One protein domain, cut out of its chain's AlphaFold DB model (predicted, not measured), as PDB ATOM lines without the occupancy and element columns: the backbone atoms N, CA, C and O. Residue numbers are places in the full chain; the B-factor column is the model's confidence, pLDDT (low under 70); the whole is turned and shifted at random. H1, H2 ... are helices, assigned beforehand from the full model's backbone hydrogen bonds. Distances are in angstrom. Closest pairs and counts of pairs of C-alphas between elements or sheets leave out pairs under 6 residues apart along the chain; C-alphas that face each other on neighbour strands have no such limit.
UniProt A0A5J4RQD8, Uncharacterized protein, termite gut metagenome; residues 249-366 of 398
ATOM      1  N   ASP A 249      55.348 -10.039 -27.397       90.06
ATOM      2  CA  ASP A 249      55.346  -9.716 -28.824       90.06
ATOM      3  C   ASP A 249      54.102 -10.313 -29.512       90.06
ATOM      4  O   ASP A 249      53.879 -11.519 -29.393       90.06
ATOM      5  N   PRO A 250      53.290  -9.535 -30.253       91.56
ATOM      6  CA  PRO A 250      52.111 -10.064 -30.946       91.56
ATOM      7  C   PRO A 250      52.437 -11.160 -31.973       91.56
ATOM      8  O   PRO A 250      51.594 -12.019 -32.234       91.56
ATOM      9  N   ARG A 251      53.667 -11.218 -32.500       90.62
ATOM     10  CA  ARG A 251      54.109 -12.256 -33.451       90.62
ATOM     11  C   ARG A 251      54.111 -13.667 -32.859       90.62
ATOM     12  O   ARG A 251      54.131 -14.647 -33.606       90.62
ATOM     13  N   ILE A 252      54.017 -13.821 -31.531       94.38
ATOM     14  CA  ILE A 252      53.839 -15.149 -30.917       94.38
ATOM     15  C   ILE A 252      52.534 -15.825 -31.352       94.38
ATOM     16  O   ILE A 252      52.467 -17.052 -31.350       94.38
ATOM     17  N   ILE A 253      51.516 -15.054 -31.758       93.88
ATOM     18  CA  ILE A 253      50.251 -15.590 -32.282       93.88
ATOM     19  C   ILE A 253      50.523 -16.437 -33.531       93.88
ATOM     20  O   ILE A 253      50.050 -17.575 -33.633       93.88
ATOM     21  N   ASP A 254      51.345 -15.916 -34.444       91.19
ATOM     22  CA  ASP A 254      51.764 -16.632 -35.647       91.19
ATOM     23  C   ASP A 254      52.683 -17.800 -35.308       91.19
ATOM     24  O   ASP A 254      52.556 -18.866 -35.908       91.19
ATOM     25  N   CYS A 255      53.559 -17.651 -34.310       95.25
ATOM     26  CA  CYS A 255      54.424 -18.743 -33.868       95.25
ATOM     27  C   CYS A 255      53.611 -19.940 -33.356       95.25
ATOM     28  O   CYS A 255      53.858 -21.075 -33.766       95.25
ATOM     29  N   TYR A 256      52.597 -19.698 -32.521       97.00
ATOM     30  CA  TYR A 256      51.671 -20.738 -32.076       97.00
ATOM     31  C   TYR A 256      50.937 -21.369 -33.262       97.00
ATOM     32  O   TYR A 256      51.010 -22.579 -33.474       97.00
ATOM     33  N   SER A 257      50.285 -20.550 -34.092       93.00
ATOM     34  CA  SER A 257      49.529 -21.025 -35.255       93.00
ATOM     35  C   SER A 257      50.389 -21.872 -36.202       93.00
ATOM     36  O   SER A 257      49.981 -22.955 -36.627       93.00
ATOM     37  N   ASN A 258      51.614 -21.430 -36.494       93.19
ATOM     38  CA  ASN A 258      52.532 -22.129 -37.384       93.19
ATOM     39  C   ASN A 258      53.115 -23.398 -36.757       93.19
ATOM     40  O   ASN A 258      53.268 -24.385 -37.474       93.19
ATOM     41  N   ARG A 259      53.366 -23.431 -35.441       96.12
ATOM     42  CA  ARG A 259      53.771 -24.664 -34.744       96.12
ATOM     43  C   ARG A 259      52.657 -25.710 -34.788       96.12
ATOM     44  O   ARG A 259      52.909 -26.850 -35.182       96.12
ATOM     45  N   GLY A 260      51.415 -25.304 -34.522       93.94
ATOM     46  CA  GLY A 260      50.248 -26.177 -34.633       93.94
ATOM     47  C   GLY A 260      50.035 -26.699 -36.058       93.94
ATOM     48  O   GLY A 260      49.776 -27.890 -36.255       93.94
ATOM     49  N   ARG A 261      50.197 -25.840 -37.075       91.00
ATOM     50  CA  ARG A 261      50.123 -26.231 -38.495       91.00
ATOM     51  C   ARG A 261      51.239 -27.181 -38.899       91.00
ATOM     52  O   ARG A 261      50.956 -28.147 -39.597       91.00
ATOM     53  N   LEU A 262      52.471 -26.937 -38.455       93.50
ATOM     54  CA  LEU A 262      53.614 -27.807 -38.721       93.50
ATOM     55  C   LEU A 262      53.339 -29.219 -38.202       93.50
ATOM     56  O   LEU A 262      53.464 -30.185 -38.952       93.50
ATOM     57  N   VAL A 263      52.896 -29.329 -36.947       93.38
ATOM     58  CA  VAL A 263      52.592 -30.621 -36.323       93.38
ATOM     59  C   VAL A 263      51.456 -31.340 -37.043       93.38
ATOM     60  O   VAL A 263      51.552 -32.536 -37.301       93.38
ATOM     61  N   LYS A 264      50.403 -30.619 -37.433       89.88
ATOM     62  CA  LYS A 264      49.277 -31.187 -38.184       89.88
ATOM     63  C   LYS A 264      49.678 -31.646 -39.584       89.88
ATOM     64  O   LYS A 264      49.377 -32.770 -39.980       89.88
ATOM     65  N   ASP A 265      50.342 -30.782 -40.347       87.56
ATOM     66  CA  ASP A 265      50.709 -31.071 -41.731       87.56
ATOM     67  C   ASP A 265      51.756 -32.206 -41.787       87.56
ATOM     68  O   ASP A 265      51.794 -32.934 -42.778       87.56
ATOM     69  N   TYR A 266      52.538 -32.429 -40.722       91.06
ATOM     70  CA  TYR A 266      53.526 -33.510 -40.579       91.06
ATOM     71  C   TYR A 266      53.172 -34.518 -39.466       91.06
ATOM     72  O   TYR A 266      54.066 -35.072 -38.830       91.06
ATOM     73  N   SER A 267      51.884 -34.791 -39.233       90.38
ATOM     74  CA  SER A 267      51.416 -35.591 -38.085       90.38
ATOM     75  C   SER A 267      52.124 -36.938 -37.919       90.38
ATOM     76  O   SER A 267      52.572 -37.255 -36.823       90.38
ATOM     77  N   MET A 268      52.306 -37.699 -39.002       90.06
ATOM     78  CA  MET A 268      53.009 -38.991 -38.968       90.06
ATOM     79  C   MET A 268      54.476 -38.862 -38.548       90.06
ATOM     80  O   MET A 268      54.973 -39.683 -37.782       90.06
ATOM     81  N   ASP A 269      55.162 -37.817 -39.018       93.75
ATOM     82  CA  ASP A 269      56.537 -37.536 -38.607       93.75
ATOM     83  C   ASP A 269      56.567 -37.130 -37.122       93.75
ATOM     84  O   ASP A 269      57.441 -37.562 -36.373       93.75
ATOM     85  N   PHE A 270      55.572 -36.363 -36.659       94.62
ATOM     86  CA  PHE A 270      55.472 -35.947 -35.260       94.62
ATOM     87  C   PHE A 270      55.061 -37.056 -34.290       94.62
ATOM     88  O   PHE A 270      55.451 -36.984 -33.131       94.62
ATOM     89  N   ILE A 271      54.376 -38.111 -34.742       93.19
ATOM     90  CA  ILE A 271      54.204 -39.339 -33.946       93.19
ATOM     91  C   ILE A 271      55.574 -39.972 -33.672       93.19
ATOM     92  O   ILE A 271      55.864 -40.346 -32.541       93.19
ATOM     93  N   ALA A 272      56.451 -40.049 -34.678       91.75
ATOM     94  CA  ALA A 272      57.800 -40.580 -34.487       91.75
ATOM     95  C   ALA A 272      58.677 -39.653 -33.625       91.75
ATOM     96  O   ALA A 272      59.434 -40.129 -32.785       91.75
ATOM     97  N   ILE A 273      58.559 -38.334 -33.807       94.94
ATOM     98  CA  ILE A 273      59.327 -37.333 -33.052       94.94
ATOM     99  C   ILE A 273      58.895 -37.272 -31.581       94.94
ATOM    100  O   ILE A 273      59.755 -37.169 -30.709       94.94
ATOM    101  N   PHE A 274      57.589 -37.300 -31.302       94.00
ATOM    102  CA  PHE A 274      57.069 -37.256 -29.934       94.00
ATOM    103  C   PHE A 274      57.064 -38.626 -29.248       94.00
ATOM    104  O   PHE A 274      57.024 -38.696 -28.024       94.00
ATOM    105  N   GLY A 275      57.139 -39.711 -30.014       88.06
ATOM    106  CA  GLY A 275      57.129 -41.074 -29.500       88.06
ATOM    107  C   GLY A 275      55.762 -41.749 -29.600       88.06
ATOM    108  O   GLY A 275      54.707 -41.116 -29.705       88.06
ATOM    109  N   LEU A 276      55.797 -43.084 -29.575       78.94
ATOM    110  CA  LEU A 276      54.611 -43.930 -29.692       78.94
ATOM    111  C   LEU A 276      53.599 -43.624 -28.579       78.94
ATOM    112  O   LEU A 276      53.966 -43.458 -27.420       78.94
ATOM    113  N   GLY A 277      52.318 -43.562 -28.946       77.75
ATOM    114  CA  GLY A 277      51.226 -43.245 -28.022       77.75
ATOM    115  C   GLY A 277      50.992 -41.747 -27.798       77.75
ATOM    116  O   GLY A 277      49.991 -41.383 -27.189       77.75
ATOM    117  N   VAL A 278      51.848 -40.860 -28.323       84.56
ATOM    118  CA  VAL A 278      51.604 -39.414 -28.264       84.56
ATOM    119  C   VAL A 278      50.787 -38.968 -29.467       84.56
ATOM    120  O   VAL A 278      51.241 -39.035 -30.608       84.56
ATOM    121  N   ASN A 279      49.589 -38.445 -29.211       88.12
ATOM    122  CA  ASN A 279      48.763 -37.871 -30.263       88.12
ATOM    123  C   ASN A 279      49.228 -36.436 -30.616       88.12
ATOM    124  O   ASN A 279      49.088 -35.531 -29.778       88.12
ATOM    125  N   PRO A 280      49.762 -36.192 -31.830       90.75
ATOM    126  CA  PRO A 280      50.252 -34.876 -32.248       90.75
ATOM    127  C   PRO A 280      49.131 -33.838 -32.397       90.75
ATOM    128  O   PRO A 280      49.386 -32.641 -32.282       90.75
ATOM    129  N   GLU A 281      47.882 -34.251 -32.607       89.12
ATOM    130  CA  GLU A 281      46.769 -33.316 -32.782       89.12
ATOM    131  C   GLU A 281      46.426 -32.556 -31.499       89.12
ATOM    132  O   GLU A 281      45.999 -31.405 -31.584       89.12
ATOM    133  N   ILE A 282      46.709 -33.132 -30.324       91.44
ATOM    134  CA  ILE A 282      46.605 -32.422 -29.037       91.44
ATOM    135  C   ILE A 282      47.525 -31.190 -29.035       91.44
ATOM    136  O   ILE A 282      47.133 -30.128 -28.555       91.44
ATOM    137  N   GLN A 283      48.716 -31.282 -29.643       94.81
ATOM    138  CA  GLN A 283      49.601 -30.122 -29.790       94.81
ATOM    139  C   GLN A 283      48.981 -29.058 -30.702       94.81
ATOM    140  O   GLN A 283      49.042 -27.875 -30.389       94.81
ATOM    141  N   CYS A 284      48.366 -29.471 -31.815       93.50
ATOM    142  CA  CYS A 284      47.705 -28.560 -32.750       93.50
ATOM    143  C   CYS A 284      46.523 -27.825 -32.093       93.50
ATOM    144  O   CYS A 284      46.410 -26.603 -32.198       93.50
ATOM    145  N   LEU A 285      45.682 -28.564 -31.362       94.94
ATOM    146  CA  LEU A 285      44.572 -28.039 -30.567       94.94
ATOM    147  C   LEU A 285      45.065 -27.013 -29.543       94.94
ATOM    148  O   LEU A 285      44.522 -25.907 -29.479       94.94
ATOM    149  N   SER A 286      46.095 -27.372 -28.777       97.50
ATOM    150  CA  SER A 286      46.713 -26.501 -27.778       97.50
ATOM    151  C   SER A 286      47.226 -25.211 -28.407       97.50
ATOM    152  O   SER A 286      46.852 -24.121 -27.984       97.50
ATOM    153  N   ASP A 287      48.044 -25.322 -29.452       97.69
ATOM    154  CA  ASP A 287      48.694 -24.175 -30.079       97.69
ATOM    155  C   ASP A 287      47.684 -23.181 -30.658       97.69
ATOM    156  O   ASP A 287      47.824 -21.977 -30.455       97.69
ATOM    157  N   TYR A 288      46.615 -23.646 -31.308       96.94
ATOM    158  CA  TYR A 288      45.579 -22.729 -31.783       96.94
ATOM    159  C   TYR A 288      44.872 -21.989 -30.643       96.94
ATOM    160  O   TYR A 288      44.609 -20.791 -30.762       96.94
ATOM    161  N   TYR A 289      44.602 -22.650 -29.516       97.81
ATOM    162  CA  TYR A 289      44.006 -21.961 -28.374       97.81
ATOM    163  C   TYR A 289      44.970 -20.954 -27.732       97.81
ATOM    164  O   TYR A 289      44.566 -19.835 -27.424       97.81
ATOM    165  N   LEU A 290      46.246 -21.311 -27.571       97.75
ATOM    166  CA  LEU A 290      47.267 -20.417 -27.016       97.75
ATOM    167  C   LEU A 290      47.546 -19.216 -27.936       97.75
ATOM    168  O   LEU A 290      47.747 -18.098 -27.456       97.75
ATOM    169  N   GLY A 291      47.473 -19.409 -29.256       96.69
ATOM    170  CA  GLY A 291      47.501 -18.320 -30.234       96.69
ATOM    171  C   GLY A 291      46.309 -17.371 -30.075       96.69
ATOM    172  O   GLY A 291      46.487 -16.154 -30.063       96.69
ATOM    173  N   TYR A 292      45.104 -17.905 -29.862       96.94
ATOM    174  CA  TYR A 292      43.917 -17.098 -29.556       96.94
ATOM    175  C   TYR A 292      44.034 -16.337 -28.223       96.94
ATOM    176  O   TYR A 292      43.750 -15.143 -28.170       96.94
ATOM    177  N   GLN A 293      44.490 -17.000 -27.157       96.44
ATOM    178  CA  GLN A 293      44.761 -16.376 -25.855       96.44
ATOM    179  C   GLN A 293      45.758 -15.219 -25.986       96.44
ATOM    180  O   GLN A 293      45.544 -14.137 -25.441       96.44
ATOM    181  N   SER A 294      46.814 -15.419 -26.778       96.19
ATOM    182  CA  SER A 294      47.791 -14.374 -27.085       96.19
ATOM    183  C   SER A 294      47.139 -13.205 -27.831       96.19
ATOM    184  O   SER A 294      47.362 -12.057 -27.468       96.19
ATOM    185  N   ALA A 295      46.262 -13.466 -28.806       95.38
ATOM    186  CA  ALA A 295      45.523 -12.412 -29.502       95.38
ATOM    187  C   ALA A 295      44.638 -11.584 -28.554       95.38
ATOM    188  O   ALA A 295      44.658 -10.355 -28.627       95.38
ATOM    189  N   ILE A 296      43.941 -12.227 -27.608       95.62
ATOM    190  CA  ILE A 296      43.169 -11.520 -26.570       95.62
ATOM    191  C   ILE A 296      44.082 -10.629 -25.722       95.62
ATOM    192  O   ILE A 296      43.743  -9.472 -25.488       95.62
ATOM    193  N   LYS A 297      45.248 -11.137 -25.295       95.31
ATOM    194  CA  LYS A 297      46.224 -10.369 -24.500       95.31
ATOM    195  C   LYS A 297      46.646  -9.065 -25.196       95.31
ATOM    196  O   LYS A 297      46.883  -8.072 -24.516       95.31
ATOM    197  N   PHE A 298      46.714  -9.056 -26.528       94.50
ATOM    198  CA  PHE A 298      47.048  -7.874 -27.333       94.50
ATOM    199  C   PHE A 298      45.824  -7.088 -27.836       94.50
ATOM    200  O   PHE A 298      45.973  -6.214 -28.685       94.50
ATOM    201  N   ASN A 299      44.619  -7.368 -27.326       94.25
ATOM    202  CA  ASN A 299      43.362  -6.737 -27.750       94.25
ATOM    203  C   ASN A 299      43.039  -6.915 -29.251       94.25
ATOM    204  O   ASN A 299      42.413  -6.057 -29.875       94.25
ATOM    205  N   LEU A 300      43.449  -8.040 -29.842       91.06
ATOM    206  CA  LEU A 300      43.212  -8.373 -31.245       91.06
ATOM    207  C   LEU A 300      41.989  -9.296 -31.383       91.06
ATOM    208  O   LEU A 300      42.075 -10.509 -31.202       91.06
ATOM    209  N   PHE A 301      40.835  -8.722 -31.740       87.06
ATOM    210  CA  PHE A 301      39.542  -9.436 -31.789       87.06
ATOM    211  C   PHE A 301      39.016  -9.732 -33.201       87.06
ATOM    212  O   PHE A 301      37.889 -10.203 -33.361       87.06
ATOM    213  N   ALA A 302      39.810  -9.455 -34.237       82.56
ATOM    214  CA  ALA A 302      39.394  -9.651 -35.622       82.56
ATOM    215  C   ALA A 302      39.054 -11.132 -35.935       82.56
ATOM    216  O   ALA A 302      39.610 -12.043 -35.306       82.56
ATOM    217  N   PRO A 303      38.194 -11.403 -36.942       83.50
ATOM    218  CA  PRO A 303      37.769 -12.759 -37.298       83.50
ATOM    219  C   PRO A 303      38.900 -13.796 -37.464       83.50
ATOM    220  O   PRO A 303      38.719 -14.918 -36.985       83.50
ATOM    221  N   PRO A 304      40.076 -13.468 -38.045       82.31
ATOM    222  CA  PRO A 304      41.183 -14.422 -38.148       82.31
ATOM    223  C   PRO A 304      41.682 -14.948 -36.794       82.31
ATOM    224  O   PRO A 304      42.032 -16.121 -36.684       82.31
ATOM    225  N   PHE A 305      41.669 -14.120 -35.745       87.62
ATOM    226  CA  PHE A 305      42.099 -14.525 -34.405       87.62
ATOM    227  C   PHE A 305      41.040 -15.377 -33.706       87.62
ATOM    228  O   PHE A 305      41.361 -16.397 -33.098       87.62
ATOM    229  N   MET A 306      39.761 -15.025 -33.864       87.81
ATOM    230  CA  MET A 306      38.648 -15.850 -33.379       87.81
ATOM    231  C   MET A 306      38.629 -17.229 -34.048       87.81
ATOM    232  O   MET A 306      38.275 -18.218 -33.405       87.81
ATOM    233  N   GLN A 307      39.053 -17.324 -35.314       89.12
ATOM    234  CA  GLN A 307      39.163 -18.597 -36.024       89.12
ATOM    235  C   GLN A 307      40.087 -19.580 -35.297       89.12
ATOM    236  O   GLN A 307      39.762 -20.760 -35.238       89.12
ATOM    237  N   LEU A 308      41.184 -19.121 -34.687       91.69
ATOM    238  CA  LEU A 308      42.099 -19.992 -33.939       91.69
ATOM    239  C   LEU A 308      41.375 -20.719 -32.791       91.69
ATOM    240  O   LEU A 308      41.491 -21.937 -32.643       91.69
ATOM    241  N   ARG A 309      40.521 -20.005 -32.043       94.44
ATOM    242  CA  ARG A 309      39.664 -20.611 -31.011       94.44
ATOM    243  C   ARG A 309      38.751 -21.687 -31.599       94.44
ATOM    244  O   ARG A 309      38.616 -22.764 -31.022       94.44
ATOM    245  N   TRP A 310      38.114 -21.392 -32.733       90.50
ATOM    246  CA  TRP A 310      37.200 -22.321 -33.396       90.50
ATOM    247  C   TRP A 310      37.912 -23.565 -33.922       90.50
ATOM    248  O   TRP A 310      37.393 -24.662 -33.751       90.50
ATOM    249  N   GLU A 311      39.091 -23.425 -34.527       90.31
ATOM    250  CA  GLU A 311      39.883 -24.562 -35.011       90.31
ATOM    251  C   GLU A 311      40.297 -25.478 -33.848       90.31
ATOM    252  O   GLU A 311      40.138 -26.694 -33.947       90.31
ATOM    253  N   SER A 312      40.722 -24.903 -32.716       94.25
ATOM    254  CA  SER A 312      41.014 -25.665 -31.495       94.25
ATOM    255  C   SER A 312      39.777 -26.395 -30.947       94.25
ATOM    256  O   SER A 312      39.827 -27.594 -30.673       94.25
ATOM    257  N   MET A 313      38.631 -25.712 -30.859       92.06
ATOM    258  CA  MET A 313      37.385 -26.313 -30.365       92.06
ATOM    259  C   MET A 313      36.857 -27.419 -31.290       92.06
ATOM    260  O   MET A 313      36.328 -28.422 -30.818       92.06
ATOM    261  N   LYS A 314      36.982 -27.260 -32.611       90.12
ATOM    262  CA  LYS A 314      36.568 -28.293 -33.569       90.12
ATOM    263  C   LYS A 314      37.410 -29.555 -33.420       90.12
ATOM    264  O   LYS A 314      36.839 -30.639 -33.374       90.12
ATOM    265  N   LEU A 315      38.730 -29.409 -33.273       89.19
ATOM    266  CA  LEU A 315      39.605 -30.537 -32.960       89.19
ATOM    267  C   LEU A 315      39.134 -31.260 -31.698       89.19
ATOM    268  O   LEU A 315      38.974 -32.474 -31.732       89.19
ATOM    269  N   TYR A 316      38.834 -30.521 -30.627       91.88
ATOM    270  CA  TYR A 316      38.330 -31.111 -29.387       91.88
ATOM    271  C   TYR A 316      37.027 -31.898 -29.589       91.88
ATOM    272  O   TYR A 316      36.930 -33.051 -29.185       91.88
ATOM    273  N   ARG A 317      36.033 -31.300 -30.250       88.75
ATOM    274  CA  ARG A 317      34.686 -31.882 -30.382       88.75
ATOM    275  C   ARG A 317      34.560 -32.969 -31.441       88.75
ATOM    276  O   ARG A 317      33.662 -33.791 -31.353       88.75
ATOM    277  N   HIS A 318      35.396 -32.931 -32.474       86.69
ATOM    278  CA  HIS A 318      35.200 -33.748 -33.675       86.69
ATOM    279  C   HIS A 318      36.455 -34.512 -34.110       86.69
ATOM    280  O   HIS A 318      36.453 -35.108 -35.187       86.69
ATOM    281  N   GLY A 319      37.573 -34.395 -33.378       82.38
ATOM    282  CA  GLY A 319      38.868 -34.952 -33.797       82.38
ATOM    283  C   GLY A 319      39.327 -34.418 -35.160       82.38
ATOM    284  O   GLY A 319      40.122 -35.028 -35.860       82.38
ATOM    285  N   SER A 320      38.737 -33.310 -35.613       79.44
ATOM    286  CA  SER A 320      38.859 -32.829 -36.979       79.44
ATOM    287  C   SER A 320      38.465 -31.367 -37.050       79.44
ATOM    288  O   SER A 320      37.653 -30.861 -36.280       79.44
ATOM    289  N   HIS A 321      39.005 -30.678 -38.047       75.00
ATOM    290  CA  HIS A 321      38.577 -29.320 -38.377       75.00
ATOM    291  C   HIS A 321      37.282 -29.315 -39.209       75.00
ATOM    292  O   HIS A 321      36.727 -28.252 -39.495       75.00
ATOM    293  N   ILE A 322      36.808 -30.504 -39.596       71.56
ATOM    294  CA  ILE A 322      35.528 -30.745 -40.251       71.56
ATOM    295  C   ILE A 322      34.594 -31.349 -39.199       71.56
ATOM    296  O   ILE A 322      34.861 -32.468 -38.749       71.56
ATOM    297  N   PRO A 323      33.517 -30.637 -38.808       76.06
ATOM    298  CA  PRO A 323      32.487 -31.205 -37.955       76.06
ATOM    299  C   PRO A 323      31.974 -32.518 -38.537       76.06
ATOM    300  O   PRO A 323      31.678 -32.609 -39.729       76.06
ATOM    301  N   ASN A 324      31.901 -33.534 -37.694       75.44
ATOM    302  CA  ASN A 324      31.468 -34.869 -38.067       75.44
ATOM    303  C   ASN A 324      30.707 -35.502 -36.897       75.44
ATOM    304  O   ASN A 324      30.679 -34.964 -35.788       75.44
ATOM    305  N   SER A 325      30.082 -36.642 -37.172       76.50
ATOM    306  CA  SER A 325      29.324 -37.426 -36.198       76.50
ATOM    307  C   SER A 325      30.138 -38.558 -35.566       76.50
ATOM    308  O   SER A 325      29.553 -39.410 -34.909       76.50
ATOM    309  N   THR A 326      31.456 -38.623 -35.794       71.44
ATOM    310  CA  THR A 326      32.308 -39.700 -35.254       71.44
ATOM    311  C   THR A 326      32.801 -39.411 -33.837       71.44
ATOM    312  O   THR A 326      33.512 -40.236 -33.272       71.44
ATOM    313  N   GLY A 327      32.423 -38.260 -33.276       70.69
ATOM    314  CA  GLY A 327      32.936 -37.768 -32.003       70.69
ATOM    315  C   GLY A 327      34.345 -37.185 -32.120       70.69
ATOM    316  O   GLY A 327      34.918 -37.110 -33.212       70.69
ATOM    317  N   GLY A 328      34.899 -36.734 -31.001       81.75
ATOM    318  CA  GLY A 328      36.249 -36.171 -30.924       81.75
ATOM    319  C   GLY A 328      36.962 -36.499 -29.623       81.75
ATOM    320  O   GLY A 328      36.567 -37.412 -28.908       81.75
ATOM    321  N   TYR A 329      37.994 -35.721 -29.285       85.12
ATOM    322  CA  TYR A 329      38.675 -35.817 -27.986       85.12
ATOM    323  C   TYR A 329      37.718 -35.660 -26.807       85.12
ATOM    324  O   TYR A 329      37.942 -36.269 -25.778       85.12
ATOM    325  N   GLN A 330      36.619 -34.928 -26.981       86.00
ATOM    326  CA  GLN A 330      35.541 -34.865 -25.998       86.00
ATOM    327  C   GLN A 330      34.952 -36.244 -25.634       86.00
ATOM    328  O   GLN A 330      34.467 -36.402 -24.519       86.00
ATOM    329  N   ASP A 331      34.971 -37.208 -26.558       83.75
ATOM    330  CA  ASP A 331      34.335 -38.518 -26.392       83.75
ATOM    331  C   ASP A 331      35.345 -39.648 -26.136       83.75
ATOM    332  O   ASP A 331      34.965 -40.702 -25.630       83.75
ATOM    333  N   ILE A 332      36.619 -39.455 -26.507       83.69
ATOM    334  CA  ILE A 332      37.678 -40.480 -26.395       83.69
ATOM    335  C   ILE A 332      38.731 -40.176 -25.322       83.69
ATOM    336  O   ILE A 332      39.553 -41.039 -25.027       83.69
ATOM    337  N   GLU A 333      38.746 -38.962 -24.767       82.94
ATOM    338  CA  GLU A 333      39.636 -38.566 -23.676       82.94
ATOM    339  C   GLU A 333      38.813 -38.235 -22.429       82.94
ATOM    340  O   GLU A 333      37.896 -37.417 -22.488       82.94
ATOM    341  N   ASP A 334      39.221 -38.744 -21.266       85.62
ATOM    342  CA  ASP A 334      38.661 -38.353 -19.960       85.62
ATOM    343  C   ASP A 334      39.179 -36.974 -19.494       85.62
ATOM    344  O   ASP A 334      39.366 -36.715 -18.305       85.62
ATOM    345  N   ARG A 335      39.484 -36.084 -20.444       89.56
ATOM    346  CA  ARG A 335      40.107 -34.776 -20.219       89.56
ATOM    347  C   ARG A 335      39.297 -33.686 -20.895       89.56
ATOM    348  O   ARG A 335      38.916 -33.784 -22.059       89.56
ATOM    349  N   THR A 336      39.100 -32.591 -20.178       93.75
ATOM    350  CA  THR A 336      38.476 -31.380 -20.701       93.75
ATOM    351  C   THR A 336      39.351 -30.708 -21.759       93.75
ATOM    352  O   THR A 336      40.573 -30.874 -21.812       93.75
ATOM    353  N   TRP A 337      38.736 -29.845 -22.572       93.88
ATOM    354  CA  TRP A 337      39.454 -29.053 -23.574       93.88
ATOM    355  C   TRP A 337      40.644 -28.285 -22.984       93.88
ATOM    356  O   TRP A 337      41.720 -28.261 -23.577       93.88
ATOM    357  N   MET A 338      40.473 -27.694 -21.798       96.25
ATOM    358  CA  MET A 338      41.514 -26.895 -21.151       96.25
ATOM    359  C   MET A 338      42.650 -27.740 -20.570       96.25
ATOM    360  O   MET A 338      43.795 -27.291 -20.575       96.25
ATOM    361  N   GLU A 339      42.365 -28.961 -20.118       95.81
ATOM    362  CA  GLU A 339      43.405 -29.908 -19.703       95.81
ATOM    363  C   GLU A 339      44.252 -30.337 -20.903       95.81
ATOM    364  O   GLU A 339      45.476 -30.286 -20.831       95.81
ATOM    365  N   LEU A 340      43.629 -30.621 -22.053       95.00
ATOM    366  CA  LEU A 340      44.357 -30.945 -23.286       95.00
ATOM    367  C   LEU A 340      45.200 -29.772 -23.810       95.00
ATOM    368  O   LEU A 340      46.312 -29.980 -24.298       95.00
ATOM    369  N   VAL A 341      44.700 -28.536 -23.689       97.00
ATOM    370  CA  VAL A 341      45.491 -27.327 -23.974       97.00
ATOM    371  C   VAL A 341      46.717 -27.273 -23.060       97.00
ATOM    372  O   VAL A 341      47.836 -27.094 -23.536       97.00
ATOM    373  N   ARG A 342      46.538 -27.473 -21.750       96.50
ATOM    374  CA  ARG A 342      47.647 -27.435 -20.789       96.50
ATOM    375  C   ARG A 342      48.674 -28.542 -21.041       96.50
ATOM    376  O   ARG A 342      49.876 -28.291 -20.969       96.50
ATOM    377  N   ASP A 343      48.219 -29.737 -21.396       93.19
ATOM    378  CA  ASP A 343      49.092 -30.858 -21.748       93.19
ATOM    379  C   ASP A 343      49.931 -30.553 -22.994       93.19
ATOM    380  O   ASP A 343      51.124 -30.860 -23.028       93.19
ATOM    381  N   GLY A 344      49.336 -29.924 -24.012       95.00
ATOM    382  CA  GLY A 344      50.056 -29.478 -25.205       95.00
ATOM    383  C   GLY A 344      51.077 -28.370 -24.916       95.00
ATOM    384  O   GLY A 344      52.175 -28.380 -25.478       95.00
ATOM    385  N   GLU A 345      50.774 -27.451 -23.998       95.50
ATOM    386  CA  GLU A 345      51.723 -26.427 -23.548       95.50
ATOM    387  C   GLU A 345      52.947 -27.059 -22.865       95.50
ATOM    388  O   GLU A 345      54.085 -26.839 -23.298       95.50
ATOM    389  N   ILE A 346      52.716 -27.912 -21.859       94.19
ATOM    390  CA  ILE A 346      53.765 -28.619 -21.105       94.19
ATOM    391  C   ILE A 346      54.614 -29.477 -22.046       94.19
ATOM    392  O   ILE A 346      55.848 -29.422 -22.006       94.19
ATOM    393  N   ARG A 347      53.955 -30.234 -22.932       93.19
ATOM    394  CA  ARG A 347      54.604 -31.060 -23.950       93.19
ATOM    395  C   ARG A 347      55.538 -30.236 -24.821       93.19
ATOM    396  O   ARG A 347      56.664 -30.661 -25.075       93.19
ATOM    397  N   SER A 348      55.095 -29.055 -25.248       95.50
ATOM    398  CA  SER A 348      55.898 -28.226 -26.138       95.50
ATOM    399  C   SER A 348      57.198 -27.755 -25.511       95.50
ATOM    400  O   SER A 348      58.252 -27.813 -26.144       95.50
ATOM    401  N   ILE A 349      57.146 -27.392 -24.231       95.00
ATOM    402  CA  ILE A 349      58.325 -27.018 -23.457       95.00
ATOM    403  C   ILE A 349      59.229 -28.238 -23.257       95.00
ATOM    404  O   ILE A 349      60.444 -28.126 -23.415       95.00
ATOM    405  N   HIS A 350      58.658 -29.402 -22.935       93.81
ATOM    406  CA  HIS A 350      59.415 -30.638 -22.739       93.81
ATOM    407  C   HIS A 350      60.207 -31.031 -23.997       93.81
ATOM    408  O   HIS A 350      61.432 -31.154 -23.938       93.81
ATOM    409  N   PHE A 351      59.536 -31.145 -25.147       95.69
ATOM    410  CA  PHE A 351      60.200 -31.516 -26.397       95.69
ATOM    411  C   PHE A 351      61.166 -30.450 -26.888       95.69
ATOM    412  O   PHE A 351      62.246 -30.797 -27.347       95.69
ATOM    413  N   ALA A 352      60.858 -29.160 -26.741       96.50
ATOM    414  CA  ALA A 352      61.817 -28.124 -27.104       96.50
ATOM    415  C   ALA A 352      63.087 -28.177 -26.237       96.50
ATOM    416  O   ALA A 352      64.172 -27.913 -26.747       96.50
ATOM    417  N   LYS A 353      63.003 -28.555 -24.950       94.50
ATOM    418  CA  LYS A 353      64.202 -28.751 -24.113       94.50
ATOM    419  C   LYS A 353      65.016 -29.946 -24.597       94.50
ATOM    420  O   LYS A 353      66.236 -29.844 -24.698       94.50
ATOM    421  N   PHE A 354      64.339 -31.045 -24.924       94.69
ATOM    422  CA  PHE A 354      64.980 -32.227 -25.494       94.69
ATOM    423  C   PHE A 354      65.660 -31.902 -26.834       94.69
ATOM    424  O   PHE A 354      66.856 -32.141 -26.991       94.69
ATOM    425  N   PHE A 355      64.963 -31.230 -27.753       97.06
ATOM    426  CA  PHE A 355      65.528 -30.835 -29.042       97.06
ATOM    427  C   PHE A 355      66.660 -29.827 -28.893       97.06
ATOM    428  O   PHE A 355      67.625 -29.903 -29.644       97.06
ATOM    429  N   LEU A 356      66.580 -28.905 -27.930       95.81
ATOM    430  CA  LEU A 356      67.694 -28.013 -27.635       95.81
ATOM    431  C   LEU A 356      68.932 -28.814 -27.227       95.81
ATOM    432  O   LEU A 356      70.005 -28.522 -27.731       95.81
ATOM    433  N   SER A 357      68.790 -29.840 -26.382       93.94
ATOM    434  CA  SER A 357      69.933 -30.670 -25.982       93.94
ATOM    435  C   SER A 357      70.560 -31.432 -27.158       93.94
ATOM    436  O   SER A 357      71.778 -31.430 -27.296       93.94
ATOM    437  N   GLU A 358      69.747 -31.994 -28.059       95.75
ATOM    438  CA  GLU A 358      70.230 -32.607 -29.309       95.75
ATOM    439  C   GLU A 358      70.937 -31.561 -30.202       95.75
ATOM    440  O   GLU A 358      71.992 -31.819 -30.783       95.75
ATOM    441  N   PHE A 359      70.414 -30.331 -30.272       96.12
ATOM    442  CA  PHE A 359      71.041 -29.261 -31.051       96.12
ATOM    443  C   PHE A 359      72.380 -28.805 -30.456       96.12
ATOM    444  O   PHE A 359      73.345 -28.628 -31.196       96.12
ATOM    445  N   GLU A 360      72.455 -28.664 -29.129       93.00
ATOM    446  CA  GLU A 360      73.687 -28.362 -28.387       93.00
ATOM    447  C   GLU A 360      74.759 -29.448 -28.591       93.00
ATOM    448  O   GLU A 360      75.950 -29.139 -28.589       93.00
ATOM    449  N   ASN A 361      74.339 -30.694 -28.834       95.00
ATOM    450  CA  ASN A 361      75.201 -31.829 -29.173       95.00
ATOM    451  C   ASN A 361      75.534 -31.932 -30.671       95.00
ATOM    452  O   ASN A 361      76.164 -32.898 -31.095       95.00
ATOM    453  N   TYR A 362      75.161 -30.929 -31.470       95.56
ATOM    454  CA  TYR A 362      75.405 -30.858 -32.912       95.56
ATOM    455  C   TYR A 362      74.631 -31.890 -33.754       95.56
ATOM    456  O   TYR A 362      74.905 -32.024 -34.951       95.56
ATOM    457  N   ASP A 363      73.613 -32.561 -33.204       95.25
ATOM    458  CA  ASP A 363      72.874 -33.626 -33.905       95.25
ATOM    459  C   ASP A 363      72.140 -33.112 -35.157       95.25
ATOM    460  O   ASP A 363      71.909 -33.847 -36.128       95.25
ATOM    461  N   TYR A 364      71.798 -31.822 -35.172       94.06
ATOM    462  CA  TYR A 364      71.104 -31.172 -36.285       94.06
ATOM    463  C   TYR A 364      72.019 -30.393 -37.224       94.06
ATOM    464  O   TYR A 364      71.526 -29.838 -38.208       94.06
ATOM    465  N   ASN A 365      73.325 -30.348 -36.944       95.62
ATOM    466  CA  ASN A 365      74.231 -29.515 -37.715       95.62
ATOM    467  C   ASN A 365      74.330 -29.976 -39.170       95.62
ATOM    468  O   ASN A 365      74.504 -31.165 -39.450       95.62
ATOM    469  N   LEU A 366      74.277 -29.010 -40.091       97.06
ATOM    470  CA  LEU A 366      74.555 -29.228 -41.509       97.06
ATOM    471  C   LEU A 366      75.829 -28.492 -41.951       97.06
ATOM    472  O   LEU A 366      76.114 -27.344 -41.578       97.06
TER     473      LEU A 366
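Overview. This is residues 249 to 366 of the 398 residues of an uncharacterized protein of termite gut metagenome (UniProt A0A5J4RQD8). The longest helix, H6, crosses H3, which stands in a triangle with H1 and H4 and runs opposite to both; residues 357 to 362 stick out. Short H2 packs on H3 and short H5 on H4. The printed part has 118 residues, with six named helices, H1 to H6 in that order, holding 84 of them, and no named strand; its class is all helix, and it is compact, with a radius of gyration of the C-alphas of 14.9 A and spans of 44 by 34 by 22 A.

Along the chain. Find C-alpha 337 at (39.454, -29.053, -23.574); H6 runs 34.6 A to residue 360. H3 spans residues 280 to 297, H4 303 to 318, H5 329 to 332, H2 267 to 274; H1, 252 to 265, begins at (53.839, -15.149, -30.917).

Arrangement. At the hub, H3, find the closest C-alphas: Ser 286 to Val 341 of H6, 4.1 A, about perpendicular at 77 degrees; Gly 260 of H1 to Cys 284, 4.0 A, a shallow tilt of 17 degrees. H3 and H4 form a hairpin, 33 degrees, only just short of steep. In H4, 10 of 12 O i to N i+4 pairs are within hydrogen-bond range.

Size, cuts and confidence. The farthest C-alphas, Ser 325 and Asn 361, are 46.7 A apart. The printed part has no cut; no printed residue is under 70 in pLDDT.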